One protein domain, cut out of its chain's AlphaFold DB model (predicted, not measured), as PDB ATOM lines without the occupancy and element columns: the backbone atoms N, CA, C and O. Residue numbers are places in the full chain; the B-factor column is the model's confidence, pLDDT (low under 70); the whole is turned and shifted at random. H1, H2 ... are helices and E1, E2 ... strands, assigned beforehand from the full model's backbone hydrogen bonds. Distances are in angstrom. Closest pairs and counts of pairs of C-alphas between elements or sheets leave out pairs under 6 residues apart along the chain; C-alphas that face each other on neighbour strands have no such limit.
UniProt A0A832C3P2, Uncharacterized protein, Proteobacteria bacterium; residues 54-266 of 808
ATOM      1  N   ILE A  54     159.131 126.754 193.695       83.44
ATOM      2  CA  ILE A  54     159.351 128.186 193.411       83.44
ATOM      3  C   ILE A  54     158.436 128.668 192.277       83.44
ATOM      4  O   ILE A  54     157.799 129.714 192.396       83.44
ATOM      5  N   SER A  55     158.311 127.882 191.202       82.38
ATOM      6  CA  SER A  55     157.434 128.219 190.069       82.38
ATOM      7  C   SER A  55     155.947 128.217 190.437       82.38
ATOM      8  O   SER A  55     155.138 128.780 189.707       82.38
ATOM      9  N   SER A  56     155.577 127.529 191.522       78.88
ATOM     10  CA  SER A  56     154.208 127.477 192.040       78.88
ATOM     11  C   SER A  56     153.903 128.599 193.038       78.88
ATOM     12  O   SER A  56     152.733 128.906 193.269       78.88
ATOM     13  N   LEU A  57     154.951 129.191 193.625       81.75
ATOM     14  CA  LEU A  57     154.865 130.238 194.642       81.75
ATOM     15  C   LEU A  57     154.578 131.605 194.027       81.75
ATOM     16  O   LEU A  57     153.736 132.351 194.519       81.75
ATOM     17  N   PHE A  58     155.292 131.910 192.949       77.81
ATOM     18  CA  PHE A  58     155.098 133.107 192.144       77.81
ATOM     19  C   PHE A  58     154.295 132.742 190.902       77.81
ATOM     20  O   PHE A  58     154.125 131.566 190.584       77.81
ATOM     21  N   ARG A  59     153.762 133.744 190.200       68.44
ATOM     22  CA  ARG A  59     152.917 133.530 189.017       68.44
ATOM     23  C   ARG A  59     153.459 132.425 188.099       68.44
ATOM     24  O   ARG A  59     154.649 132.446 187.778       68.44
ATOM     25  N   PRO A  60     152.600 131.549 187.541       47.81
ATOM     26  CA  PRO A  60     153.006 130.804 186.363       47.81
ATOM     27  C   PRO A  60     153.375 131.833 185.281       47.81
ATOM     28  O   PRO A  60     152.606 132.781 185.063       47.81
ATOM     29  N   PRO A  61     154.519 131.692 184.587       36.91
ATOM     30  CA  PRO A  61     154.850 132.590 183.493       36.91
ATOM     31  C   PRO A  61     153.677 132.583 182.507       36.91
ATOM     32  O   PRO A  61     153.054 131.537 182.318       36.91
ATOM     33  N   SER A  62     153.354 133.757 181.948       39.12
ATOM     34  CA  SER A  62     152.210 134.057 181.061       39.12
ATOM     35  C   SER A  62     151.628 132.862 180.281       39.12
ATOM     36  O   SER A  62     152.363 131.979 179.856       39.12
ATOM     37  N   GLN A  63     150.322 132.866 179.986       35.06
ATOM     38  CA  GLN A  63     149.598 131.813 179.237       35.06
ATOM     39  C   GLN A  63     150.312 131.207 177.997       35.06
ATOM     40  O   GLN A  63     149.944 130.115 177.564       35.06
ATOM     41  N   GLU A  64     151.309 131.869 177.401       35.34
ATOM     42  CA  GLU A  64     152.169 131.306 176.348       35.34
ATOM     43  C   GLU A  64     153.147 130.217 176.840       35.34
ATOM     44  O   GLU A  64     153.386 129.254 176.111       35.34
ATOM     45  N   VAL A  65     153.640 130.296 178.080       38.53
ATOM     46  CA  VAL A  65     154.539 129.309 178.711       38.53
ATOM     47  C   VAL A  65     153.757 128.136 179.314       38.53
ATOM     48  O   VAL A  65     154.181 126.989 179.196       38.53
ATOM     49  N   GLN A  66     152.542 128.360 179.830       36.47
ATOM     50  CA  GLN A  66     151.639 127.268 180.243       36.47
ATOM     51  C   GLN A  66     151.333 126.269 179.113       36.47
ATOM     52  O   GLN A  66     151.053 125.107 179.385       36.47
ATOM     53  N   ARG A  67     151.422 126.681 177.839       34.88
ATOM     54  CA  ARG A  67     151.255 125.772 176.686       34.88
ATOM     55  C   ARG A  67     152.455 124.854 176.446       34.88
ATOM     56  O   ARG A  67     152.327 123.898 175.685       34.88
ATOM     57  N   SER A  68     153.610 125.157 177.039       35.28
ATOM     58  CA  SER A  68     154.831 124.343 176.962       35.28
ATOM     59  C   SER A  68     154.998 123.413 178.167       35.28
ATOM     60  O   SER A  68     155.720 122.423 178.065       35.28
ATOM     61  N   PHE A  69     154.308 123.689 179.278       36.41
ATOM     62  CA  PHE A  69     154.244 122.795 180.430       36.41
ATOM     63  C   PHE A  69     153.163 121.724 180.237       36.41
ATOM     64  O   PHE A  69     152.087 121.967 179.693       36.41
ATOM     65  N   SER A  70     153.491 120.499 180.648       33.41
ATOM     66  CA  SER A  70     152.611 119.331 180.565       33.41
ATOM     67  C   SER A  70     151.246 119.618 181.230       33.41
ATOM     68  O   SER A  70     151.218 120.360 182.213       33.41
ATOM     69  N   PRO A  71     150.119 119.004 180.803       33.00
ATOM     70  CA  PRO A  71     148.771 119.218 181.369       33.00
ATOM     71  C   PRO A  71     148.597 118.821 182.851       33.00
ATOM     72  O   PRO A  71     147.476 118.752 183.345       33.00
ATOM     73  N   LEU A  72     149.697 118.506 183.531       36.03
ATOM     74  CA  LEU A  72     149.811 118.085 184.922       36.03
ATOM     75  C   LEU A  72     150.538 119.136 185.778       36.03
ATOM     76  O   LEU A  72     151.068 118.776 186.822       36.03
ATOM     77  N   ALA A  73     150.618 120.403 185.343       39.22
ATOM     78  CA  ALA A  73     151.156 121.468 186.188       39.22
ATOM     79  C   ALA A  73     150.411 121.448 187.541       39.22
ATOM     80  O   ALA A  73     149.182 121.588 187.539       39.22
ATOM     81  N   PRO A  74     151.104 121.183 188.665       41.72
ATOM     82  CA  PRO A  74     150.449 121.082 189.958       41.72
ATOM     83  C   PRO A  74     149.780 122.419 190.288       41.72
ATOM     84  O   PRO A  74     150.287 123.487 189.940       41.72
ATOM     85  N   LEU A  75     148.609 122.355 190.928       45.03
ATOM     86  CA  LEU A  75     147.992 123.528 191.549       45.03
ATOM     87  C   LEU A  75     149.028 124.212 192.465       45.03
ATOM     88  O   LEU A  75     149.864 123.500 193.029       45.03
ATOM     89  N   PRO A  76     148.994 125.551 192.624       52.41
ATOM     90  CA  PRO A  76     149.931 126.245 193.500       52.41
ATOM     91  C   PRO A  76     149.912 125.617 194.897       52.41
ATOM     92  O   PRO A  76     148.842 125.462 195.493       52.41
ATOM     93  N   ILE A  77     151.087 125.223 195.393       59.56
ATOM     94  CA  ILE A  77     151.243 124.698 196.750       59.56
ATOM     95  C   ILE A  77     151.162 125.909 197.674       59.56
ATOM     96  O   ILE A  77     152.107 126.687 197.768       59.56
ATOM     97  N   ARG A  78     149.995 126.104 198.293       70.81
ATOM     98  CA  ARG A  78     149.757 127.218 199.214       70.81
ATOM     99  C   ARG A  78     150.439 126.941 200.546       70.81
ATOM    100  O   ARG A  78     150.317 125.834 201.065       70.81
ATOM    101  N   ARG A  79     151.128 127.942 201.087       78.75
ATOM    102  CA  ARG A  79     151.910 127.831 202.326       78.75
ATOM    103  C   ARG A  79     151.504 128.910 203.327       78.75
ATOM    104  O   ARG A  79     151.036 129.972 202.926       78.75
ATOM    105  N   LYS A  80     151.710 128.654 204.618       86.12
ATOM    106  CA  LYS A  80     151.735 129.723 205.625       86.12
ATOM    107  C   LYS A  80     152.962 130.598 205.362       86.12
ATOM    108  O   LYS A  80     152.817 131.701 204.848       86.12
ATOM    109  N   CYS A  81     154.155 130.043 205.542       90.00
ATOM    110  CA  CYS A  81     155.415 130.721 205.285       90.00
ATOM    111  C   CYS A  81     156.161 130.049 204.122       90.00
ATOM    112  O   CYS A  81     156.242 128.822 204.022       90.00
ATOM    113  N   ALA A  82     156.702 130.844 203.198       90.06
ATOM    114  CA  ALA A  82     157.587 130.337 202.145       90.06
ATOM    115  C   ALA A  82     159.066 130.716 202.365       90.06
ATOM    116  O   ALA A  82     159.914 130.391 201.529       90.06
ATOM    117  N   THR A  83     159.398 131.306 203.518       91.00
ATOM    118  CA  THR A  83     160.778 131.549 203.965       91.00
ATOM    119  C   THR A  83     161.644 130.285 203.892       91.00
ATOM    120  O   THR A  83     162.697 130.358 203.251       91.00
ATOM    121  N   PRO A  84     161.230 129.094 204.381       87.06
ATOM    122  CA  PRO A  84     162.065 127.889 204.311       87.06
ATOM    123  C   PRO A  84     162.488 127.519 202.884       87.06
ATOM    124  O   PRO A  84     163.653 127.199 202.629       87.06
ATOM    125  N   LEU A  85     161.557 127.627 201.933       86.06
ATOM    126  CA  LEU A  85     161.794 127.347 200.518       86.06
ATOM    127  C   LEU A  85     162.807 128.330 199.913       86.06
ATOM    128  O   LEU A  85     163.759 127.922 199.242       86.06
ATOM    129  N   ILE A  86     162.640 129.626 200.183       88.31
ATOM    130  CA  ILE A  86     163.547 130.663 199.680       88.31
ATOM    131  C   ILE A  86     164.932 130.557 200.324       88.31
ATOM    132  O   ILE A  86     165.944 130.717 199.638       88.31
ATOM    133  N   ARG A  87     165.014 130.178 201.603       86.81
ATOM    134  CA  ARG A  87     166.286 129.887 202.281       86.81
ATOM    135  C   ARG A  87     167.031 128.737 201.610       86.81
ATOM    136  O   ARG A  87     168.236 128.860 201.385       86.81
ATOM    137  N   GLN A  88     166.345 127.654 201.240       85.56
ATOM    138  CA  GLN A  88     166.962 126.556 200.484       85.56
ATOM    139  C   GLN A  88     167.468 127.023 199.115       85.56
ATOM    140  O   GLN A  88     168.585 126.688 198.720       85.56
ATOM    141  N   ALA A  89     166.687 127.848 198.419       87.38
ATOM    142  CA  ALA A  89     167.053 128.390 197.118       87.38
ATOM    143  C   ALA A  89     168.291 129.309 197.177       87.38
ATOM    144  O   ALA A  89     169.181 129.201 196.334       87.38
ATOM    145  N   LEU A  90     168.392 130.158 198.205       87.12
ATOM    146  CA  LEU A  90     169.542 131.041 198.439       87.12
ATOM    147  C   LEU A  90     170.812 130.282 198.858       87.12
ATOM    148  O   LEU A  90     171.917 130.733 198.557       87.12
ATOM    149  N   ARG A  91     170.674 129.121 199.514       85.38
ATOM    150  CA  ARG A  91     171.797 128.217 199.831       85.38
ATOM    151  C   ARG A  91     172.278 127.419 198.619       85.38
ATOM    152  O   ARG A  91     173.447 127.040 198.581       85.38
ATOM    153  N   HIS A  92     171.393 127.189 197.650       87.25
ATOM    154  CA  HIS A  92     171.648 126.381 196.459       87.25
ATOM    155  C   HIS A  92     171.343 127.111 195.136       87.25
ATOM    156  O   HIS A  92     170.612 126.585 194.285       87.25
ATOM    157  N   PRO A  93     171.906 128.314 194.903       88.81
ATOM    158  CA  PRO A  93     171.629 129.098 193.698       88.81
ATOM    159  C   PRO A  93     172.092 128.401 192.407       88.81
ATOM    160  O   PRO A  93     171.669 128.764 191.308       88.81
ATOM    161  N   GLU A  94     172.981 127.410 192.514       91.38
ATOM    162  CA  GLU A  94     173.437 126.556 191.417       91.38
ATOM    163  C   GLU A  94     172.378 125.568 190.912       91.38
ATOM    164  O   GLU A  94     172.515 125.065 189.798       91.38
ATOM    165  N   LEU A  95     171.341 125.286 191.706       90.44
ATOM    166  CA  LEU A  95     170.271 124.349 191.348       90.44
ATOM    167  C   LEU A  95     169.086 125.028 190.663       90.44
ATOM    168  O   LEU A  95     168.221 124.341 190.121       90.44
ATOM    169  N   LEU A  96     169.019 126.359 190.698       85.69
ATOM    170  CA  LEU A  96     167.909 127.118 190.133       85.69
ATOM    171  C   LEU A  96     167.988 127.163 188.608       85.69
ATOM    172  O   LEU A  96     169.041 127.461 188.032       85.69
ATOM    173  N   THR A  97     166.855 126.920 187.948       84.12
ATOM    174  CA  THR A  97     166.726 127.160 186.509       84.12
ATOM    175  C   THR A  97     166.880 128.654 186.214       84.12
ATOM    176  O   THR A  97     166.594 129.478 187.089       84.12
ATOM    177  N   PRO A  98     167.314 129.045 185.001       79.94
ATOM    178  CA  PRO A  98     167.435 130.455 184.625       79.94
ATOM    179  C   PRO A  98     166.184 131.284 184.943       79.94
ATOM    180  O   PRO A  98     166.307 132.413 185.411       79.94
ATOM    181  N   GLU A  99     164.999 130.699 184.766       75.69
ATOM    182  CA  GLU A  99     163.705 131.336 185.010       75.69
ATOM    183  C   GLU A  99     163.430 131.601 186.491       75.69
ATOM    184  O   GLU A  99     162.735 132.561 186.786       75.69
ATOM    185  N   ASN A 100     163.986 130.805 187.413       83.06
ATOM    186  CA  ASN A 100     163.779 130.948 188.860       83.06
ATOM    187  C   ASN A 100     164.876 131.755 189.560       83.06
ATOM    188  O   ASN A 100     164.751 132.064 190.740       83.06
ATOM    189  N   ARG A 101     165.948 132.154 188.861       83.94
ATOM    190  CA  ARG A 101     167.048 132.935 189.462       83.94
ATOM    191  C   ARG A 101     166.631 134.337 189.918       83.94
ATOM    192  O   ARG A 101     167.375 134.953 190.674       83.94
ATOM    193  N   PHE A 102     165.465 134.837 189.499       80.50
ATOM    194  CA  PHE A 102     164.949 136.134 189.952       80.50
ATOM    195  C   PHE A 102     164.751 136.194 191.476       80.50
ATOM    196  O   PHE A 102     164.935 137.262 192.052       80.50
ATOM    197  N   ILE A 103     164.470 135.058 192.129       85.06
ATOM    198  CA  ILE A 103     164.273 134.968 193.587       85.06
ATOM    199  C   ILE A 103     165.533 135.297 194.398       85.06
ATOM    200  O   ILE A 103     165.444 135.594 195.584       85.06
ATOM    201  N   LEU A 104     166.714 135.273 193.763       86.12
ATOM    202  CA  LEU A 104     167.992 135.645 194.385       86.12
ATOM    203  C   LEU A 104     168.131 137.161 194.601       86.12
ATOM    204  O   LEU A 104     169.141 137.632 195.126       86.12
ATOM    205  N   HIS A 105     167.150 137.931 194.141       83.38
ATOM    206  CA  HIS A 105     167.130 139.380 194.202       83.38
ATOM    207  C   HIS A 105     165.768 139.845 194.701       83.38
ATOM    208  O   HIS A 105     164.740 139.265 194.342       83.38
ATOM    209  N   ARG A 106     165.742 140.928 195.483       87.44
ATOM    210  CA  ARG A 106     164.470 141.552 195.857       87.44
ATOM    211  C   ARG A 106     163.726 142.115 194.637       87.44
ATOM    212  O   ARG A 106     164.385 142.420 193.633       87.44
ATOM    213  N   PRO A 107     162.390 142.270 194.703       85.62
ATOM    214  CA  PRO A 107     161.635 142.953 193.657       85.62
ATOM    215  C   PRO A 107     162.184 144.364 193.411       85.62
ATOM    216  O   PRO A 107     162.613 145.052 194.340       85.62
ATOM    217  N   THR A 108     162.243 144.783 192.148       69.94
ATOM    218  CA  THR A 108     162.860 146.061 191.771       69.94
ATOM    219  C   THR A 108     161.975 147.258 192.088       69.94
ATOM    220  O   THR A 108     160.774 147.241 191.834       69.94
ATOM    221  N   ASP A 109     162.603 148.338 192.552       54.62
ATOM    222  CA  ASP A 109     162.030 149.687 192.526       54.62
ATOM    223  C   ASP A 109     161.941 150.163 191.051       54.62
ATOM    224  O   ASP A 109     162.864 149.886 190.279       54.62
ATOM    225  N   PRO A 110     160.892 150.902 190.635       45.00
ATOM    226  CA  PRO A 110     160.800 151.561 189.326       45.00
ATOM    227  C   PRO A 110     162.046 152.359 188.887       45.00
ATOM    228  O   PRO A 110     162.167 152.699 187.709       45.00
ATOM    229  N   GLY A 111     162.950 152.704 189.814       42.03
ATOM    230  CA  GLY A 111     164.220 153.386 189.547       42.03
ATOM    231  C   GLY A 111     165.460 152.505 189.317       42.03
ATOM    232  O   GLY A 111     166.511 153.062 188.986       42.03
ATOM    233  N   ASP A 112     165.393 151.180 189.493       51.69
ATOM    234  CA  ASP A 112     166.567 150.298 189.366       51.69
ATOM    235  C   ASP A 112     166.868 149.992 187.877       51.69
ATOM    236  O   ASP A 112     165.946 149.692 187.109       51.69
ATOM    237  N   PRO A 113     168.127 150.063 187.396       47.47
ATOM    238  CA  PRO A 113     168.433 149.750 186.004       47.47
ATOM    239  C   PRO A 113     168.072 148.291 185.686       47.47
ATOM    240  O   PRO A 113     168.676 147.365 186.229       47.47
ATOM    241  N   MET A 114     167.156 148.075 184.730       49.22
ATOM    242  CA  MET A 114     166.781 146.743 184.205       49.22
ATOM    243  C   MET A 114     167.982 145.884 183.749       49.22
ATOM    244  O   MET A 114     167.833 144.680 183.557       49.22
ATOM    245  N   GLU A 115     169.170 146.476 183.583       45.97
ATOM    246  CA  GLU A 115     170.421 145.789 183.239       45.97
ATOM    247  C   GLU A 115     170.923 144.808 184.319       45.97
ATOM    248  O   GLU A 115     171.794 143.995 184.017       45.97
ATOM    249  N   ARG A 116     170.387 144.832 185.556       50.66
ATOM    250  CA  ARG A 116     170.794 143.899 186.633       50.66
ATOM    251  C   ARG A 116     170.400 142.437 186.356       50.66
ATOM    252  O   ARG A 116     171.005 141.537 186.932       50.66
ATOM    253  N   TYR A 117     169.439 142.188 185.464       52.62
ATOM    254  CA  TYR A 117     168.929 140.848 185.170       52.62
ATOM    255  C   TYR A 117     169.369 140.391 183.780       52.62
ATOM    256  O   TYR A 117     168.969 140.970 182.771       52.62
ATOM    257  N   GLU A 118     170.119 139.287 183.719       45.09
ATOM    258  CA  GLU A 118     170.591 138.654 182.472       45.09
ATOM    259  C   GLU A 118     169.435 138.274 181.510       45.09
ATOM    260  O   GLU A 118     169.662 138.068 180.319       45.09
ATOM    261  N   TYR A 119     168.182 138.276 181.999       47.69
ATOM    262  CA  TYR A 119     166.956 137.957 181.253       47.69
ATOM    263  C   TYR A 119     165.871 139.067 181.226       47.69
ATOM    264  O   TYR A 119     164.774 138.836 180.725       47.69
ATOM    265  N   GLY A 120     166.178 140.298 181.664       41.25
ATOM    266  CA  GLY A 120     165.500 141.526 181.201       41.25
ATOM    267  C   GLY A 120     163.976 141.688 181.398       41.25
ATOM    268  O   GLY A 120     163.338 142.324 180.555       41.25
ATOM    269  N   GLY A 121     163.379 141.187 182.483       48.66
ATOM    270  CA  GLY A 121     161.986 141.480 182.859       48.66
ATOM    271  C   GLY A 121     161.797 141.548 184.378       48.66
ATOM    272  O   GLY A 121     162.493 140.847 185.104       48.66
ATOM    273  N   ASP A 122     160.873 142.386 184.859       60.50
ATOM    274  CA  ASP A 122     160.394 142.322 186.247       60.50
ATOM    275  C   ASP A 122     159.527 141.062 186.394       60.50
ATOM    276  O   ASP A 122     158.371 141.028 185.963       60.50
ATOM    277  N   TYR A 123     160.137 139.992 186.909       66.44
ATOM    278  CA  TYR A 123     159.504 138.683 187.107       66.44
ATOM    279  C   TYR A 123     158.562 138.648 188.317       66.44
ATOM    280  O   TYR A 123     157.779 137.706 188.427       66.44
ATOM    281  N   TYR A 124     158.598 139.664 189.184       79.75
ATOM    282  CA  TYR A 124     157.658 139.785 190.291       79.75
ATOM    283  C   TYR A 124     156.379 140.465 189.801       79.75
ATOM    284  O   TYR A 124     155.377 139.787 189.561       79.75
ATOM    285  N   TYR A 125     156.436 141.779 189.547       77.62
ATOM    286  CA  TYR A 125     155.238 142.569 189.251       77.62
ATOM    287  C   TYR A 125     154.749 142.446 187.808       77.62
ATOM    288  O   TYR A 125     153.568 142.644 187.504       77.62
ATOM    289  N   GLY A 126     155.619 141.988 186.914       73.06
ATOM    290  CA  GLY A 126     155.349 141.924 185.490       73.06
ATOM    291  C   GLY A 126     155.756 143.211 184.782       73.06
ATOM    292  O   GLY A 126     155.916 144.287 185.360       73.06
ATOM    293  N   ARG A 127     155.958 143.096 183.471       74.25
ATOM    294  CA  ARG A 127     156.528 144.173 182.664       74.25
ATOM    295  C   ARG A 127     155.612 145.403 182.604       74.25
ATOM    296  O   ARG A 127     154.400 145.296 182.406       74.25
ATOM    297  N   ASP A 128     156.234 146.578 182.683       75.31
ATOM    298  CA  ASP A 128     155.594 147.894 182.580       75.31
ATOM    299  C   ASP A 128     154.562 148.176 183.690       75.31
ATOM    300  O   ASP A 128     153.709 149.047 183.516       75.31
ATOM    301  N   VAL A 129     154.581 147.439 184.807       79.75
ATOM    302  CA  VAL A 129     153.733 147.710 185.979       79.75
ATOM    303  C   VAL A 129     154.297 148.885 186.774       79.75
ATOM    304  O   VAL A 129     155.500 148.994 186.990       79.75
ATOM    305  N   SER A 130     153.418 149.803 187.178       83.06
ATOM    306  CA  SER A 130     153.799 150.928 188.033       83.06
ATOM    307  C   SER A 130     153.772 150.496 189.492       83.06
ATOM    308  O   SER A 130     152.707 150.150 189.995       83.06
ATOM    309  N   ILE A 131     154.924 150.555 190.157       86.19
ATOM    310  CA  ILE A 131     155.053 150.233 191.580       86.19
ATOM    311  C   ILE A 131     155.110 151.538 192.378       86.19
ATOM    312  O   ILE A 131     155.849 152.462 192.027       86.19
ATOM    313  N   TRP A 132     154.313 151.631 193.436       88.50
ATOM    314  CA  TRP A 132     154.268 152.771 194.355       88.50
ATOM    315  C   TRP A 132     154.843 152.380 195.715       88.50
ATOM    316  O   TRP A 132     155.043 151.199 195.986       88.50
ATOM    317  N   SER A 133     155.130 153.364 196.569       91.50
ATOM    318  CA  SER A 133     155.612 153.098 197.924       91.50
ATOM    319  C   SER A 133     154.902 153.927 198.988       91.50
ATOM    320  O   SER A 133     154.506 155.071 198.754       91.50
ATOM    321  N   TYR A 134     154.760 153.333 200.171       93.75
ATOM    322  CA  TYR A 134     154.274 153.977 201.384       93.75
ATOM    323  C   TYR A 134     155.307 153.819 202.504       93.75
ATOM    324  O   TYR A 134     155.730 152.711 202.833       93.75
ATOM    325  N   ASP A 135     155.749 154.942 203.066       95.75
ATOM    326  CA  ASP A 135     156.811 155.000 204.065       95.75
ATOM    327  C   ASP A 135     156.238 155.229 205.471       95.75
ATOM    328  O   ASP A 135     155.541 156.213 205.716       95.75
ATOM    329  N   THR A 136     156.631 154.384 206.424       97.69
ATOM    330  CA  THR A 136     156.424 154.601 207.865       97.69
ATOM    331  C   THR A 136     157.738 154.994 208.550       97.69
ATOM    332  O   THR A 136     158.685 155.426 207.883       97.69
ATOM    333  N   LYS A 137     157.840 154.875 209.880       96.75
ATOM    334  CA  LYS A 137     159.089 155.147 210.602       96.75
ATOM    335  C   LYS A 137     160.131 154.061 210.322       96.75
ATOM    336  O   LYS A 137     161.275 154.398 210.019       96.75
ATOM    337  N   HIS A 138     159.734 152.791 210.374       97.62
ATOM    338  CA  HIS A 138     160.643 151.645 210.292       97.62
ATOM    339  C   HIS A 138     160.452 150.775 209.040       97.62
ATOM    340  O   HIS A 138     161.328 149.963 208.748       97.62
ATOM    341  N   PHE A 139     159.392 150.996 208.248       98.19
ATOM    342  CA  PHE A 139     159.078 150.190 207.061       98.19
ATOM    343  C   PHE A 139     158.841 151.008 205.792       98.19
ATOM    344  O   PHE A 139     158.367 152.149 205.825       98.19
ATOM    345  N   ARG A 140     159.166 150.411 204.646       96.81
ATOM    346  CA  ARG A 140     158.753 150.889 203.325       96.81
ATOM    347  C   ARG A 140     157.985 149.785 202.618       96.81
ATOM    348  O   ARG A 140     158.554 148.731 202.358       96.81
ATOM    349  N   LEU A 141     156.722 150.048 202.305       96.56
ATOM    350  CA  LEU A 141     155.836 149.096 201.649       96.56
ATOM    351  C   LEU A 141     155.758 149.423 200.160       96.56
ATOM    352  O   LEU A 141     155.437 150.558 199.813       96.56
ATOM    353  N   TYR A 142     156.035 148.446 199.301       94.38
ATOM    354  CA  TYR A 142     155.939 148.533 197.850       94.38
ATOM    355  C   TYR A 142     154.668 147.851 197.345       94.38
ATOM    356  O   TYR A 142     154.327 146.726 197.706       94.38
ATOM    357  N   TYR A 143     153.965 148.641 196.552       92.44
ATOM    358  CA  TYR A 143     152.624 148.525 196.025       92.44
ATOM    359  C   TYR A 143     152.396 148.381 194.533       92.44
ATOM    360  O   TYR A 143     153.065 149.104 193.802       92.44
ATOM    361  N   THR A 144     151.376 147.676 194.053       89.44
ATOM    362  CA  THR A 144     150.765 148.067 192.773       89.44
ATOM    363  C   THR A 144     149.251 148.140 192.878       89.44
ATOM    364  O   THR A 144     148.620 147.428 193.655       89.44
ATOM    365  N   GLU A 145     148.670 149.032 192.085       89.81
ATOM    366  CA  GLU A 145     147.229 149.117 191.844       89.81
ATOM    367  C   GLU A 145     146.857 148.603 190.444       89.81
ATOM    368  O   GLU A 145     145.679 148.494 190.094       89.81
ATOM    369  N   ASP A 146     147.862 148.245 189.640       86.38
ATOM    370  CA  ASP A 146     147.703 147.684 188.306       86.38
ATOM    371  C   ASP A 146     147.478 146.172 188.370       86.38
ATOM    372  O   ASP A 146     148.395 145.387 188.622       86.38
ATOM    373  N   ASN A 147     146.245 145.757 188.083       85.81
ATOM    374  CA  ASN A 147     145.855 144.356 188.184       85.81
ATOM    375  C   ASN A 147     146.077 143.533 186.902       85.81
ATOM    376  O   ASN A 147     145.533 142.436 186.787       85.81
ATOM    377  N   ARG A 148     146.847 144.020 185.913       83.06
ATOM    378  CA  ARG A 148     147.076 143.308 184.632       83.06
ATOM    379  C   ARG A 148     147.562 141.872 184.797       83.06
ATOM    380  O   ARG A 148     147.292 141.034 183.937       83.06
ATOM    381  N   TYR A 149     148.279 141.614 185.881       77.38
ATOM    382  CA  TYR A 149     148.892 140.327 186.169       77.38
ATOM    383  C   TYR A 149     148.466 139.755 187.539       77.38
ATOM    384  O   TYR A 149     148.964 138.704 187.933       77.38
ATOM    385  N   GLY A 150     147.525 140.400 188.242       84.75
ATOM    386  CA  GLY A 150     146.963 139.893 189.498       84.75
ATOM    387  C   GLY A 150     147.602 140.392 190.802       84.75
ATOM    388  O   GLY A 150     147.269 139.820 191.830       84.75
ATOM    389  N   ASP A 151     148.508 141.385 190.782       86.44
ATOM    390  CA  ASP A 151     149.173 141.908 192.004       86.44
ATOM    391  C   ASP A 151     148.503 143.136 192.617       86.44
ATOM    392  O   ASP A 151     149.012 143.665 193.607       86.44
ATOM    393  N   ALA A 152     147.429 143.662 192.017       89.25
ATOM    394  CA  ALA A 152     146.804 144.836 192.607       89.25
ATOM    395  C   ALA A 152     146.360 144.501 194.029       89.25
ATOM    396  O   ALA A 152     145.738 143.462 194.250       89.25
ATOM    397  N   VAL A 153     146.708 145.366 194.975       91.31
ATOM    398  CA  VAL A 153     146.292 145.198 196.368       91.31
ATOM    399  C   VAL A 153     144.774 145.278 196.491       91.31
ATOM    400  O   VAL A 153     144.119 146.007 195.733       91.31
ATOM    401  N   GLU A 154     144.213 144.546 197.450       86.06
ATOM    402  CA  GLU A 154     142.781 144.592 197.739       86.06
ATOM    403  C   GLU A 154     142.325 146.042 198.013       86.06
ATOM    404  O   GLU A 154     143.017 146.848 198.647       86.06
ATOM    405  N   GLY A 155     141.168 146.420 197.463       83.19
ATOM    406  CA  GLY A 155     140.643 147.786 197.574       83.19
ATOM    407  C   GLY A 155     141.342 148.854 196.712       83.19
ATOM    408  O   GLY A 155     141.033 150.036 196.869       83.19
ATOM    409  N   SER A 156     142.239 148.465 195.797       84.69
ATOM    410  CA  SER A 156     142.849 149.342 194.780       84.69
ATOM    411  C   SER A 156     141.804 150.102 193.939       84.69
ATOM    412  O   SER A 156     140.813 149.523 193.480       84.69
ATOM    413  N   ASP A 157     142.030 151.399 193.694       81.69
ATOM    414  CA  ASP A 157     141.146 152.261 192.893       81.69
ATOM    415  C   ASP A 157     141.806 152.820 191.616       81.69
ATOM    416  O   ASP A 157     141.181 153.571 190.852       81.69
ATOM    417  N   GLY A 158     143.051 152.411 191.358       79.00
ATOM    418  CA  GLY A 158     143.870 152.769 190.210       79.00
ATOM    419  C   GLY A 158     144.417 154.195 190.251       79.00
ATOM    420  O   GLY A 158     144.845 154.698 189.205       79.00
ATOM    421  N   LYS A 159     144.373 154.893 191.397       76.75
ATOM    422  CA  LYS A 159     144.747 156.314 191.481       76.75
ATOM    423  C   LYS A 159     145.934 156.550 192.411       76.75
ATOM    424  O   LYS A 159     145.856 156.392 193.615       76.75
ATOM    425  N   GLN A 160     146.986 157.152 191.857       67.12
ATOM    426  CA  GLN A 160     148.254 157.434 192.552       67.12
ATOM    427  C   GLN A 160     148.145 158.294 193.832       67.12
ATOM    428  O   GLN A 160     149.086 158.351 194.616       67.12
ATOM    429  N   MET A 161     147.036 159.012 194.034       71.44
ATOM    430  CA  MET A 161     146.855 159.935 195.167       71.44
ATOM    431  C   MET A 161     146.036 159.336 196.320       71.44
ATOM    432  O   MET A 161     145.795 160.026 197.311       71.44
ATOM    433  N   THR A 162     145.588 158.093 196.189       83.31
ATOM    434  CA  THR A 162     144.867 157.336 197.213       83.31
ATOM    435  C   THR A 162     145.736 156.148 197.601       83.31
ATOM    436  O   THR A 162     146.254 155.451 196.744       83.31
ATOM    437  N   ILE A 163     145.980 155.970 198.901       90.12
ATOM    438  CA  ILE A 163     146.683 154.790 199.414       90.12
ATOM    439  C   ILE A 163     145.589 153.814 199.863       90.12
ATOM    440  O   ILE A 163     144.772 154.214 200.701       90.12
ATOM    441  N   PRO A 164     145.521 152.588 199.316       93.19
ATOM    442  CA  PRO A 164     144.508 151.608 199.696       93.19
ATOM    443  C   PRO A 164     144.564 151.292 201.193       93.19
ATOM    444  O   PRO A 164     145.649 151.234 201.774       93.19
ATOM    445  N   ALA A 165     143.399 151.070 201.813       93.56
ATOM    446  CA  ALA A 165     143.304 150.754 203.243       93.56
ATOM    447  C   ALA A 165     144.174 149.543 203.606       93.56
ATOM    448  O   ALA A 165     144.958 149.627 204.540       93.56
ATOM    449  N   PHE A 166     144.167 148.512 202.758       94.75
ATOM    450  CA  PHE A 166     145.005 147.320 202.877       94.75
ATOM    451  C   PHE A 166     146.501 147.630 203.102       94.75
ATOM    452  O   PHE A 166     147.156 147.035 203.955       94.75
ATOM    453  N   VAL A 167     147.054 148.617 202.383       96.56
ATOM    454  CA  VAL A 167     148.461 149.045 202.531       96.56
ATOM    455  C   VAL A 167     148.673 149.785 203.852       96.56
ATOM    456  O   VAL A 167     149.700 149.613 204.510       96.56
ATOM    457  N   VAL A 168     147.712 150.628 204.238       96.69
ATOM    458  CA  VAL A 168     147.757 151.383 205.495       96.69
ATOM    459  C   VAL A 168     147.652 150.449 206.702       96.69
ATOM    460  O   VAL A 168     148.379 150.653 207.673       96.69
ATOM    461  N   ASP A 169     146.806 149.427 206.633       97.38
ATOM    462  CA  ASP A 169     146.600 148.452 207.702       97.38
ATOM    463  C   ASP A 169     147.855 147.598 207.890       97.38
ATOM    464  O   ASP A 169     148.386 147.529 208.999       97.38
ATOM    465  N   PHE A 170     148.450 147.086 206.803       97.50
ATOM    466  CA  PHE A 170     149.752 146.418 206.884       97.50
ATOM    467  C   PHE A 170     150.824 147.293 207.520       97.50
ATOM    468  O   PHE A 170     151.557 146.851 208.403       97.50
ATOM    469  N   ALA A 171     150.917 148.548 207.086       98.25
ATOM    470  CA  ALA A 171     151.879 149.488 207.631       98.25
ATOM    471  C   ALA A 171     151.697 149.692 209.146       98.25
ATOM    472  O   ALA A 171     152.687 149.802 209.871       98.25
ATOM    473  N   GLN A 172     150.453 149.710 209.637       98.44
ATOM    474  CA  GLN A 172     150.159 149.773 211.069       98.44
ATOM    475  C   GLN A 172     150.537 148.476 211.792       98.44
ATOM    476  O   GLN A 172     151.178 148.542 212.843       98.44
ATOM    477  N   TYR A 173     150.199 147.313 211.230       98.56
ATOM    478  CA  TYR A 173     150.536 146.016 211.818       98.56
ATOM    479  C   TYR A 173     152.050 145.813 211.912       98.56
ATOM    480  O   TYR A 173     152.536 145.440 212.975       98.56
ATOM    481  N   PHE A 174     152.820 146.165 210.879       98.69
ATOM    482  CA  PHE A 174     154.284 146.108 210.919       98.69
ATOM    483  C   PHE A 174     154.891 147.045 211.973       98.69
ATOM    484  O   PHE A 174     155.799 146.648 212.701       98.69
ATOM    485  N   GLU A 175     154.391 148.277 212.114       98.19
ATOM    486  CA  GLU A 175     154.858 149.195 213.167       98.19
ATOM    487  C   GLU A 175     154.511 148.696 214.580       98.19
ATOM    488  O   GLU A 175     155.318 148.845 215.509       98.19
ATOM    489  N   LYS A 176     153.348 148.051 214.752       97.94
ATOM    490  CA  LYS A 176     152.981 147.372 216.004       97.94
ATOM    491  C   LYS A 176     153.945 146.212 216.286       97.94
ATOM    492  O   LYS A 176     154.484 146.149 217.391       97.94
ATOM    493  N   SER A 177     154.242 145.374 215.290       98.06
ATOM    494  CA  SER A 177     155.213 144.272 215.386       98.06
ATOM    495  C   SER A 177     156.616 144.757 215.748       98.06
ATOM    496  O   SER A 177     157.257 144.193 216.635       98.06
ATOM    497  N   TRP A 178     157.081 145.845 215.125       97.50
ATOM    498  CA  TRP A 178     158.357 146.477 215.465       97.50
ATOM    499  C   TRP A 178     158.417 146.888 216.928       97.50
ATOM    500  O   TRP A 178     159.384 146.568 217.625       97.50
ATOM    501  N   SER A 179     157.382 147.590 217.392       96.12
ATOM    502  CA  SER A 179     157.306 148.070 218.771       96.12
ATOM    503  C   SER A 179     157.316 146.895 219.754       96.12
ATOM    504  O   SER A 179     158.094 146.900 220.702       96.12
ATOM    505  N   TYR A 180     156.525 145.849 219.497       95.94
ATOM    506  CA  TYR A 180     156.433 144.692 220.390       95.94
ATOM    507  C   TYR A 180     157.746 143.907 220.509       95.94
ATOM    508  O   TYR A 180     158.189 143.591 221.615       95.94
ATOM    509  N   LEU A 181     158.394 143.627 219.375       95.19
ATOM    510  CA  LEU A 181     159.625 142.839 219.344       95.19
ATOM    511  C   LEU A 181     160.830 143.616 219.882       95.19
ATOM    512  O   LEU A 181     161.620 143.074 220.652       95.19
ATOM    513  N   THR A 182     160.998 144.877 219.482       92.75
ATOM    514  CA  THR A 182     162.251 145.616 219.732       92.75
ATOM    515  C   THR A 182     162.213 146.486 220.986       92.75
ATOM    516  O   THR A 182     163.264 146.847 221.522       92.75
ATOM    517  N   GLU A 183     161.024 146.804 221.497       90.81
ATOM    518  CA  GLU A 183     160.849 147.568 222.732       90.81
ATOM    519  C   GLU A 183     160.492 146.636 223.907       90.81
ATOM    520  O   GLU A 183     160.734 145.429 223.884       90.81
ATOM    521  N   THR A 184     159.998 147.180 225.018       72.19
ATOM    522  CA  THR A 184     159.545 146.360 226.159       72.19
ATOM    523  C   THR A 184     158.192 145.725 225.805       72.19
ATOM    524  O   THR A 184     157.318 146.463 225.351       72.19
ATOM    525  N   PRO A 185     157.977 144.411 226.032       77.94
ATOM    526  CA  PRO A 185     158.685 143.553 226.993       77.94
ATOM    527  C   PRO A 185     159.847 142.702 226.458       77.94
ATOM    528  O   PRO A 185     160.640 142.228 227.281       77.94
ATOM    529  N   LEU A 186     159.965 142.508 225.140       87.06
ATOM    530  CA  LEU A 186     160.874 141.509 224.561       87.06
ATOM    531  C   LEU A 186     162.284 142.045 224.306       87.06
ATOM    532  O   LEU A 186     163.248 141.410 224.715       87.06
ATOM    533  N   SER A 187     162.415 143.248 223.746       90.88
ATOM    534  CA  SER A 187     163.689 143.968 223.582       90.88
ATOM    535  C   SER A 187     164.728 143.244 222.712       90.88
ATOM    536  O   SER A 187     165.926 143.277 223.010       90.88
ATOM    537  N   TYR A 188     164.278 142.613 221.623       92.19
ATOM    538  CA  TYR A 188     165.154 142.097 220.570       92.19
ATOM    539  C   TYR A 188     165.971 143.222 219.918       92.19
ATOM    540  O   TYR A 188     165.556 144.383 219.874       92.19
ATOM    541  N   GLN A 189     167.136 142.873 219.366       89.81
ATOM    542  CA  GLN A 189     167.957 143.813 218.607       89.81
ATOM    543  C   GLN A 189     167.212 144.246 217.330       89.81
ATOM    544  O   GLN A 189     166.881 143.391 216.507       89.81
ATOM    545  N   PRO A 190     166.949 145.551 217.136       90.00
ATOM    546  CA  PRO A 190     166.243 146.025 215.956       90.00
ATOM    547  C   PRO A 190     167.123 145.927 214.698       90.00
ATOM    548  O   PRO A 190     168.343 146.123 214.777       90.00
ATOM    549  N   PRO A 191     166.520 145.728 213.513       89.81
ATOM    550  CA  PRO A 191     167.212 145.902 212.243       89.81
ATOM    551  C   PRO A 191     167.866 147.287 212.129       89.81
ATOM    552  O   PRO A 191     167.310 148.308 212.532       89.81
ATOM    553  N   SER A 192     169.067 147.334 211.550       84.56
ATOM    554  CA  SER A 192     169.845 148.582 211.420       84.56
ATOM    555  C   SER A 192     169.339 149.529 210.326       84.56
ATOM    556  O   SER A 192     169.726 150.698 210.285       84.56
ATOM    557  N   GLN A 193     168.498 149.024 209.426       87.19
ATOM    558  CA  GLN A 193     167.939 149.751 208.293       87.19
ATOM    559  C   GLN A 193     166.422 149.600 208.276       87.19
ATOM    560  O   GLN A 193     165.860 148.730 208.937       87.19
ATOM    561  N   LYS A 194     165.775 150.462 207.492       92.62
ATOM    562  CA  LYS A 194     164.347 150.362 207.224       92.62
ATOM    563  C   LYS A 194     164.051 149.034 206.526       92.62
ATOM    564  O   LYS A 194     164.684 148.744 205.513       92.62
ATOM    565  N   THR A 195     163.100 148.264 207.040       96.00
ATOM    566  CA  THR A 195     162.716 146.991 206.420       96.00
ATOM    567  C   THR A 195     161.822 147.262 205.212       96.00
ATOM    568  O   THR A 195     160.849 148.018 205.296       96.00
ATOM    569  N   GLU A 196     162.163 146.669 204.073       95.88
ATOM    570  CA  GLU A 196     161.358 146.751 202.854       95.88
ATOM    571  C   GLU A 196     160.346 145.607 202.815       95.88
ATOM    572  O   GLU A 196     160.697 144.453 203.069       95.88
ATOM    573  N   VAL A 197     159.100 145.941 202.489       97.69
ATOM    574  CA  VAL A 197     157.976 145.010 202.370       97.69
ATOM    575  C   VAL A 197     157.402 145.142 200.966       97.69
ATOM    576  O   VAL A 197     157.104 146.249 200.534       97.69
ATOM    577  N   PHE A 198     157.223 144.040 200.252       95.94
ATOM    578  CA  PHE A 198     156.673 144.017 198.899       95.94
ATOM    579  C   PHE A 198     155.335 143.279 198.908       95.94
ATOM    580  O   PHE A 198     155.274 142.102 199.254       95.94
ATOM    581  N   ILE A 199     154.261 143.968 198.529       94.75
ATOM    582  CA  ILE A 199     152.918 143.390 198.451       94.75
ATOM    583  C   ILE A 199     152.684 142.947 197.007       94.75
ATOM    584  O   ILE A 199     152.707 143.791 196.106       94.75
ATOM    585  N   LEU A 200     152.509 141.645 196.771       89.94
ATOM    586  CA  LEU A 200     152.258 141.073 195.441       89.94
ATOM    587  C   LEU A 200     151.567 139.704 195.527       89.94
ATOM    588  O   LEU A 200     151.400 139.146 196.608       89.94
ATOM    589  N   ASN A 201     151.174 139.147 194.382       87.88
ATOM    590  CA  ASN A 201     150.490 137.863 194.326       87.88
ATOM    591  C   ASN A 201     151.464 136.702 194.523       87.88
ATOM    592  O   ASN A 201     152.192 136.307 193.604       87.88
ATOM    593  N   ILE A 202     151.455 136.165 195.740       87.62
ATOM    594  CA  ILE A 202     152.218 134.990 196.149       87.62
ATOM    595  C   ILE A 202     151.280 133.912 196.697       87.62
ATOM    596  O   ILE A 202     150.292 134.200 197.371       87.62
ATOM    597  N   ALA A 203     151.613 132.645 196.454       87.06
ATOM    598  CA  ALA A 203     150.913 131.497 197.033       87.06
ATOM    599  C   ALA A 203     151.385 131.181 198.472       87.06
ATOM    600  O   ALA A 203     151.544 130.018 198.840       87.06
ATOM    601  N   ALA A 204     151.615 132.209 199.285       88.19
ATOM    602  CA  ALA A 204     151.938 132.101 200.706       88.19
ATOM    603  C   ALA A 204     151.291 133.258 201.481       88.19
ATOM    604  O   ALA A 204     150.870 134.229 200.854       88.19
ATOM    605  N   TYR A 205     151.226 133.189 202.815       92.94
ATOM    606  CA  TYR A 205     150.897 134.391 203.594       92.94
ATOM    607  C   TYR A 205     152.043 135.395 203.458       92.94
ATOM    608  O   TYR A 205     151.824 136.545 203.075       92.94
ATOM    609  N   GLY A 206     153.271 134.928 203.695       94.75
ATOM    610  CA  GLY A 206     154.469 135.745 203.636       94.75
ATOM    611  C   GLY A 206     155.734 134.973 203.265       94.75
ATOM    612  O   GLY A 206     155.757 133.740 203.143       94.75
ATOM    613  N   ILE A 207     156.775 135.755 202.982       94.06
ATOM    614  CA  ILE A 207     158.134 135.302 202.697       94.06
ATOM    615  C   ILE A 207     159.109 136.336 203.250       94.06
ATOM    616  O   ILE A 207     159.068 137.503 202.860       94.06
ATOM    617  N   THR A 208     160.096 135.884 204.004       95.19
ATOM    618  CA  THR A 208     161.298 136.646 204.313       95.19
ATOM    619  C   THR A 208     162.451 136.146 203.451       95.19
ATOM    620  O   THR A 208     162.734 134.952 203.357       95.19
ATOM    621  N   SER A 209     163.122 137.075 202.777       92.44
ATOM    622  CA  SER A 209     164.263 136.799 201.904       92.44
ATOM    623  C   SER A 209     165.406 137.779 202.188       92.44
ATOM    624  O   SER A 209     165.258 138.701 202.989       92.44
ATOM    625  N   ALA A 210     166.565 137.591 201.560       89.69
ATOM    626  CA  ALA A 210     167.709 138.487 201.681       89.69
ATOM    627  C   ALA A 210     168.529 138.546 200.393       89.69
ATOM    628  O   ALA A 210     168.624 137.580 199.640       89.69
ATOM    629  N   ASP A 211     169.164 139.696 200.182       86.56
ATOM    630  CA  ASP A 211     170.174 139.916 199.147       86.56
ATOM    631  C   ASP A 211     171.359 140.731 199.712       86.56
ATOM    632  O   ASP A 211     171.551 140.829 200.927       86.56
ATOM    633  N   ASP A 212     172.168 141.335 198.835       82.94
ATOM    634  CA  ASP A 212     173.331 142.153 199.196       82.94
ATOM    635  C   ASP A 212     173.007 143.402 200.034       82.94
ATOM    636  O   ASP A 212     173.906 143.983 200.646       82.94
ATOM    637  N   ARG A 213     171.736 143.809 200.096       84.19
ATOM    638  CA  ARG A 213     171.258 144.956 200.879       84.19
ATOM    639  C   ARG A 213     170.617 144.558 202.216       84.19
ATOM    640  O   ARG A 213     170.228 145.445 202.969       84.19
ATOM    641  N   GLY A 214     170.523 143.265 202.534       86.69
ATOM    642  CA  GLY A 214     169.940 142.750 203.781       86.69
ATOM    643  C   GLY A 214     168.596 142.044 203.586       86.69
ATOM    644  O   GLY A 214     168.190 141.779 202.455       86.69
ATOM    645  N   ALA A 215     167.917 141.730 204.692       92.25
ATOM    646  CA  ALA A 215     166.634 141.033 204.671       92.25
ATOM    647  C   ALA A 215     165.466 141.948 204.254       92.25
ATOM    648  O   ALA A 215     165.482 143.154 204.512       92.25
ATOM    649  N   TYR A 216     164.465 141.372 203.593       94.31
ATOM    650  CA  TYR A 216     163.247 142.030 203.123       94.31
ATOM    651  C   TYR A 216     162.073 141.043 203.136       94.31
ATOM    652  O   TYR A 216     162.278 139.830 203.157       94.31
ATOM    653  N   ILE A 217     160.852 141.574 203.117       97.69
ATOM    654  CA  ILE A 217     159.615 140.804 203.285       97.69
ATOM    655  C   ILE A 217     158.776 140.887 202.010       97.69
ATOM    656  O   ILE A 217     158.669 141.953 201.406       97.69
ATOM    657  N   LEU A 218     158.154 139.784 201.607       96.31
ATOM    658  CA  LEU A 218     157.039 139.753 200.666       96.31
ATOM    659  C   LEU A 218     155.787 139.285 201.407       96.31
ATOM    660  O   LEU A 218     155.863 138.371 202.224       96.31
ATOM    661  N   VAL A 219     154.642 139.878 201.087       96.31
ATOM    662  CA  VAL A 219     153.332 139.475 201.618       96.31
ATOM    663  C   VAL A 219     152.312 139.347 200.495       96.31
ATOM    664  O   VAL A 219     152.446 139.993 199.448       96.31
ATOM    665  N   SER A 220     151.294 138.513 200.720       93.31
ATOM    666  CA  SER A 220     150.169 138.364 199.795       93.31
ATOM    667  C   SER A 220     149.399 139.675 199.623       93.31
ATOM    668  O   SER A 220     149.286 140.483 200.546       93.31
ATOM    669  N   ASN A 221     148.857 139.893 198.427       92.25
ATOM    670  CA  ASN A 221     148.092 141.089 198.084       92.25
ATOM    671  C   ASN A 221     146.584 140.977 198.350       92.25
ATOM    672  O   ASN A 221     145.897 141.986 198.178       92.25
ATOM    673  N   ASP A 222     146.077 139.790 198.705       86.38
ATOM    674  CA  ASP A 222     144.630 139.550 198.784       86.38
ATOM    675  C   ASP A 222     144.151 138.648 199.938       86.38
ATOM    676  O   ASP A 222     142.986 138.740 200.304       86.38
ATOM    677  N   TYR A 223     145.000 137.772 200.499       86.50
ATOM    678  CA  TYR A 223     144.639 136.777 201.531       86.50
ATOM    679  C   TYR A 223     143.335 136.000 201.282       86.50
ATOM    680  O   TYR A 223     142.811 135.377 202.192       86.50
ATOM    681  N   GLN A 224     142.823 135.913 200.049       75.50
ATOM    682  CA  GLN A 224     141.474 135.376 199.786       75.50
ATOM    683  C   GLN A 224     141.327 133.876 200.111       75.50
ATOM    684  O   GLN A 224     140.215 133.336 200.145       75.50
ATOM    685  N   TRP A 225     142.455 133.196 200.315       71.88
ATOM    686  CA  TRP A 225     142.593 131.754 200.523       71.88
ATOM    687  C   TRP A 225     143.168 131.408 201.897       71.88
ATOM    688  O   TRP A 225     143.633 130.283 202.095       71.88
ATOM    689  N   ASP A 226     143.195 132.384 202.795       74.38
ATOM    690  CA  ASP A 226     143.573 132.208 204.184       74.38
ATOM    691  C   ASP A 226     142.675 131.186 204.896       74.38
ATOM    692  O   ASP A 226     141.514 130.944 204.535       74.38
ATOM    693  N   ARG A 227     143.262 130.535 205.900       80.94
ATOM    694  CA  ARG A 227     142.525 129.695 206.840       80.94
ATOM    695  C   ARG A 227     141.645 130.585 207.708       80.94
ATOM    696  O   ARG A 227     141.930 131.760 207.917       80.94
ATOM    697  N   GLU A 228     140.567 130.001 208.212       84.81
ATOM    698  CA  GLU A 228     139.747 130.669 209.215       84.81
ATOM    699  C   GLU A 228     140.582 130.915 210.482       84.81
ATOM    700  O   GLU A 228     141.421 130.089 210.852       84.81
ATOM    701  N   ASN A 229     140.335 132.048 211.132       88.94
ATOM    702  CA  ASN A 229     140.941 132.466 212.394       88.94
ATOM    703  C   ASN A 229     139.880 133.175 213.256       88.94
ATOM    704  O   ASN A 229     138.746 133.371 212.808       88.94
ATOM    705  N   LEU A 230     140.208 133.493 214.509       89.00
ATOM    706  CA  LEU A 230     139.253 134.013 215.494       89.00
ATOM    707  C   LEU A 230     139.169 135.544 215.550       89.00
ATOM    708  O   LEU A 230     138.413 136.078 216.366       89.00
ATOM    709  N   ASP A 231     139.856 136.256 214.650       91.06
ATOM    710  CA  ASP A 231     139.891 137.715 214.688       91.06
ATOM    711  C   ASP A 231     138.496 138.329 214.486       91.06
ATOM    712  O   ASP A 231     137.814 138.133 213.473       91.06
ATOM    713  N   SER A 232     138.082 139.143 215.455       89.81
ATOM    714  CA  SER A 232     136.804 139.859 215.431       89.81
ATOM    715  C   SER A 232     136.673 140.888 214.297       89.81
ATOM    716  O   SER A 232     135.551 141.254 213.933       89.81
ATOM    717  N   GLU A 233     137.789 141.349 213.727       91.06
ATOM    718  CA  GLU A 233     137.840 142.247 212.565       91.06
ATOM    719  C   GLU A 233     137.698 141.489 211.233       91.06
ATOM    720  O   GLU A 233     137.486 142.104 210.186       91.06
ATOM    721  N   GLY A 234     137.713 140.154 211.281       88.81
ATOM    722  CA  GLY A 234     137.549 139.254 210.148       88.81
ATOM    723  C   GLY A 234     138.846 138.544 209.770       88.81
ATOM    724  O   GLY A 234     139.944 139.026 210.037       88.81
ATOM    725  N   LYS A 235     138.700 137.400 209.091       88.25
ATOM    726  CA  LYS A 235     139.819 136.498 208.787       88.25
ATOM    727  C   LYS A 235     140.988 137.160 208.047       88.25
ATOM    728  O   LYS A 235     142.131 136.929 208.424       88.25
ATOM    729  N   GLU A 236     140.699 138.061 207.103       92.75
ATOM    730  CA  GLU A 236     141.721 138.795 206.346       92.75
ATOM    731  C   GLU A 236     142.577 139.666 207.276       92.75
ATOM    732  O   GLU A 236     143.803 139.625 207.209       92.75
ATOM    733  N   ALA A 237     141.943 140.398 208.200       94.69
ATOM    734  CA  ALA A 237     142.650 141.221 209.176       94.69
ATOM    735  C   ALA A 237     143.518 140.358 210.103       94.69
ATOM    736  O   ALA A 237     144.693 140.679 210.301       94.69
ATOM    737  N   GLY A 238     142.979 139.233 210.587       95.44
ATOM    738  CA  GLY A 238     143.726 138.256 211.377       95.44
ATOM    739  C   GLY A 238     144.950 137.729 210.628       95.44
ATOM    740  O   GLY A 238     146.066 137.799 211.142       95.44
ATOM    741  N   ALA A 239     144.777 137.301 209.373       95.31
ATOM    742  CA  ALA A 239     145.850 136.788 208.526       95.31
ATOM    743  C   ALA A 239     146.938 137.845 208.253       95.31
ATOM    744  O   ALA A 239     148.134 137.544 208.324       95.31
ATOM    745  N   MET A 240     146.554 139.100 207.999       97.38
ATOM    746  CA  MET A 240     147.494 140.212 207.821       97.38
ATOM    747  C   MET A 240     148.285 140.510 209.103       97.38
ATOM    748  O   MET A 240     149.507 140.677 209.035       97.38
ATOM    749  N   LYS A 241     147.618 140.555 210.267       98.31
ATOM    750  CA  LYS A 241     148.247 140.791 211.579       98.31
ATOM    751  C   LYS A 241     149.317 139.749 211.876       98.31
ATOM    752  O   LYS A 241     150.470 140.114 212.131       98.31
ATOM    753  N   VAL A 242     148.956 138.467 211.779       97.88
ATOM    754  CA  VAL A 242     149.884 137.368 212.063       97.88
ATOM    755  C   VAL A 242     151.027 137.331 211.053       97.88
ATOM    756  O   VAL A 242     152.179 137.211 211.452       97.88
ATOM    757  N   THR A 243     150.763 137.571 209.761       97.81
ATOM    758  CA  THR A 243     151.840 137.637 208.757       97.81
ATOM    759  C   THR A 243     152.829 138.759 209.063       97.81
ATOM    760  O   THR A 243     154.040 138.566 208.963       97.81
ATOM    761  N   ALA A 244     152.333 139.939 209.443       98.62
ATOM    762  CA  ALA A 244     153.188 141.092 209.688       98.62
ATOM    763  C   ALA A 244     154.176 140.848 210.837       98.62
ATOM    764  O   ALA A 244     155.336 141.247 210.738       98.62
ATOM    765  N   VAL A 245     153.743 140.217 211.935       98.44
ATOM    766  CA  VAL A 245     154.645 139.887 213.052       98.44
ATOM    767  C   VAL A 245     155.521 138.672 212.757       98.44
ATOM    768  O   VAL A 245     156.709 138.728 213.064       98.44
ATOM    769  N   HIS A 246     154.988 137.643 212.093       98.00
ATOM    770  CA  HIS A 246     155.716 136.430 211.714       98.00
ATOM    771  C   HIS A 246     156.924 136.746 210.823       98.00
ATOM    772  O   HIS A 246     158.072 136.484 211.184       98.00
ATOM    773  N   GLU A 247     156.688 137.410 209.689       97.94
ATOM    774  CA  GLU A 247     157.750 137.707 208.725       97.94
ATOM    775  C   GLU A 247     158.726 138.760 209.248       97.94
ATOM    776  O   GLU A 247     159.940 138.681 209.044       97.94
ATOM    777  N   PHE A 248     158.229 139.751 209.991       98.19
ATOM    778  CA  PHE A 248     159.134 140.697 210.626       98.19
ATOM    779  C   PHE A 248     160.003 140.024 211.696       98.19
ATOM    780  O   PHE A 248     161.168 140.397 211.857       98.19
ATOM    781  N   PHE A 249     159.499 138.996 212.382       97.31
ATOM    782  CA  PHE A 249     160.317 138.251 213.324       97.31
ATOM    783  C   PHE A 249     161.415 137.445 212.632       97.31
ATOM    784  O   PHE A 249     162.533 137.451 213.136       97.31
ATOM    785  N   HIS A 250     161.192 136.884 211.441       95.50
ATOM    786  CA  HIS A 250     162.282 136.306 210.643       95.50
ATOM    787  C   HIS A 250     163.378 137.325 210.300       95.50
ATOM    788  O   HIS A 250     164.567 137.006 210.366       95.50
ATOM    789  N   VAL A 251     163.018 138.580 210.002       94.94
ATOM    790  CA  VAL A 251     164.006 139.658 209.801       94.94
ATOM    791  C   VAL A 251     164.825 139.914 211.074       94.94
ATOM    792  O   VAL A 251     166.035 140.134 210.993       94.94
ATOM    793  N   VAL A 252     164.195 139.866 212.250       93.75
ATOM    794  CA  VAL A 252     164.881 139.986 213.547       93.75
ATOM    795  C   VAL A 252     165.776 138.769 213.811       93.75
ATOM    796  O   VAL A 252     166.950 138.943 214.140       93.75
ATOM    797  N   GLN A 253     165.262 137.550 213.625       91.38
ATOM    798  CA  GLN A 253     165.977 136.280 213.803       91.38
ATOM    799  C   GLN A 253     167.232 136.203 212.925       91.38
ATOM    800  O   GLN A 253     168.286 135.802 213.421       91.38
ATOM    801  N   ALA A 254     167.159 136.694 211.680       87.69
ATOM    802  CA  ALA A 254     168.294 136.775 210.757       87.69
ATOM    803  C   ALA A 254     169.492 137.562 211.335       87.69
ATOM    804  O   ALA A 254     170.654 137.299 211.010       87.69
ATOM    805  N   GLY A 255     169.229 138.523 212.229       86.12
ATOM    806  CA  GLY A 255     170.261 139.267 212.954       86.12
ATOM    807  C   GLY A 255     171.013 138.439 214.006       86.12
ATOM    808  O   GLY A 255     172.145 138.786 214.351       86.12
ATOM    809  N   TYR A 256     170.418 137.348 214.496       85.06
ATOM    810  CA  TYR A 256     170.995 136.455 215.505       85.06
ATOM    811  C   TYR A 256     171.650 135.222 214.880       85.06
ATOM    812  O   TYR A 256     172.784 134.891 215.230       85.06
ATOM    813  N   ASP A 257     170.973 134.562 213.938       78.44
ATOM    814  CA  ASP A 257     171.457 133.321 213.326       78.44
ATOM    815  C   ASP A 257     172.469 133.554 212.185       78.44
ATOM    816  O   ASP A 257     173.115 132.605 211.756       78.44
ATOM    817  N   GLN A 258     172.666 134.806 211.740       73.50
ATOM    818  CA  GLN A 258     173.535 135.213 210.620       73.50
ATOM    819  C   GLN A 258     173.109 134.654 209.252       73.50
ATOM    820  O   GLN A 258     173.939 134.454 208.351       73.50
ATOM    821  N   TRP A 259     171.822 134.391 209.062       74.62
ATOM    822  CA  TRP A 259     171.264 134.020 207.768       74.62
ATOM    823  C   TRP A 259     171.427 135.144 206.713       74.62
ATOM    824  O   TRP A 259     171.354 136.323 207.064       74.62
ATOM    825  N   PRO A 260     171.687 134.834 205.416       65.31
ATOM    826  CA  PRO A 260     171.807 133.517 204.764       65.31
ATOM    827  C   PRO A 260     173.157 132.815 204.895       65.31
ATOM    828  O   PRO A 260     173.355 131.743 204.325       65.31
ATOM    829  N   THR A 261     174.103 133.399 205.622       67.00
ATOM    830  CA  THR A 261     175.493 132.918 205.636       67.00
ATOM    831  C   THR A 261     175.758 131.782 206.623       67.00
ATOM    832  O   THR A 261     176.785 131.106 206.514       67.00
ATOM    833  N   SER A 262     174.843 131.541 207.566       68.12
ATOM    834  CA  SER A 262     174.959 130.455 208.540       68.12
ATOM    835  C   SER A 262     174.957 129.078 207.877       68.12
ATOM    836  O   SER A 262     174.079 128.804 207.063       68.12
ATOM    837  N   PRO A 263     175.888 128.168 208.210       60.56
ATOM    838  CA  PRO A 263     175.931 126.825 207.634       60.56
ATOM    839  C   PRO A 263     174.922 125.851 208.265       60.56
ATOM    840  O   PRO A 263     174.766 124.747 207.749       60.56
ATOM    841  N   VAL A 264     174.273 126.226 209.371       63.81
ATOM    842  CA  VAL A 264     173.300 125.389 210.085       63.81
ATOM    843  C   VAL A 264     171.891 125.827 209.705       63.81
ATOM    844  O   VAL A 264     171.659 127.008 209.439       63.81
ATOM    845  N   ASP A 265     170.975 124.867 209.622       68.88
ATOM    846  CA  ASP A 265     169.563 125.130 209.377       68.88
ATOM    847  C   ASP A 265     168.785 125.074 210.697       68.88
ATOM    848  O   ASP A 265     168.594 124.004 211.279       68.88
ATOM    849  N   THR A 266     168.396 126.244 211.200       82.06
ATOM    850  CA  THR A 266     167.623 126.430 212.439       82.06
ATOM    851  C   THR A 266     166.128 126.621 212.179       82.06
ATOM    852  O   THR A 266     165.388 126.927 213.113       82.06
TER     853      THR A 266
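AT A GLANCE: This is residues 54 to 266 of the 808 residues of an uncharacterized protein of Proteobacteria bacterium (UniProt A0A832C3P2). Picture a strongly twisted sheet of six strands with two long helices, H5 and H6, packed over one face, while the long loop of residues 105 to 130 lies over the other. H3 continues the sheet at the E1 edge, beside E5, and residues 63 to 72 stick out. The printed part has 213 residues, under half in named elements, with six helices and six strands in the order H1 H2 E1 H3 H4 E2 E3 H5 E4 E5 E6 H6. The sheet is mixed, E1 E5 E6 E4 E3 E2, and the class is mixed, helices and strands. The whole is compact, with a radius of gyration of the C-alphas of 17.1 A and spans of 54 by 45 by 37 A.

IN THESE COORDINATES: Find C-alpha 54 at (159.351, 128.186, 193.411), where H1, residues 54 to 57, begins. Next come H2, residues 63 to 66, E1, residues 79 to 81, H3, residues 83 to 91, and H4, residues 98 to 104. E2 spans residues 131 to 135 and E3 139 to 144. From C-alpha 165 at (143.304, 150.754, 203.243), H5 runs 25.6 A to residue 182. Then read E4, residues 195 to 200, E5, 204 to 211, 19.9 A, and E6, 214 to 220, 20.6 A. H6, residues 235 to 257, runs 32.1 A to C-alpha 257 at (171.457, 133.321, 213.326).

HOW THE PARTS SIT: Start at edge strand E1, parallel to E5, with N 205 and O 80 3.0 A apart. E5 pairs with E1 over residues 204 to 206 and with E6 over 206 to 211; E5 and E6 form a hairpin, N 218 to O 207 2.8 A. E6 and E4 are parallel, N 198 to O 217 2.8 A, as are E4 and E3, N 142 to O 197 2.7 A. E2 and E3 form a hairpin, N 132 to O 143 2.8 A. E3, H5 and E4 make a strand-helix-strand unit, two parallel neighbour strands with a helix between, its crossover left-handed. H5 and H6 are on the same face, making two layers, helices over a sheet: H5 over E4 and E3 at a height of 9.2 A, H6 over E5 and E6 at 8.1 A. They touch, C-alphas 177 and 245 being closest at 5.0 A, at a steep tilt of 41 degrees, the same way. H3 stands at the sheet's level and touches H4, closest C-alphas 90 and 104, 6.3 A; H4 only grazes the sheet. H1 is close to H4 but not clearly touching, closest C-alphas 54 and 100, 6.9 A. In H3 and H5 every O i to N i+4 pair is within hydrogen-bond range, in H6 17 of 19, in H4 0 of 3, with 3 of 4 O i to N i+3 pairs; H1 and H2 are too short for an O i to N i+4 pair.

THE WHOLE: The C-alphas of Arg 67 and Thr 184 are the two farthest apart, 54.2 A. The printed part has no cut. The links H2 to E1, H4 to E2, E3 to H5, H5 to E4 and E6 to H6 are long. Mean pLDDT of the printed part is 81.0; look for values under 70 at residues 59 to 77, 108 to 123, 160 and 260 to 265.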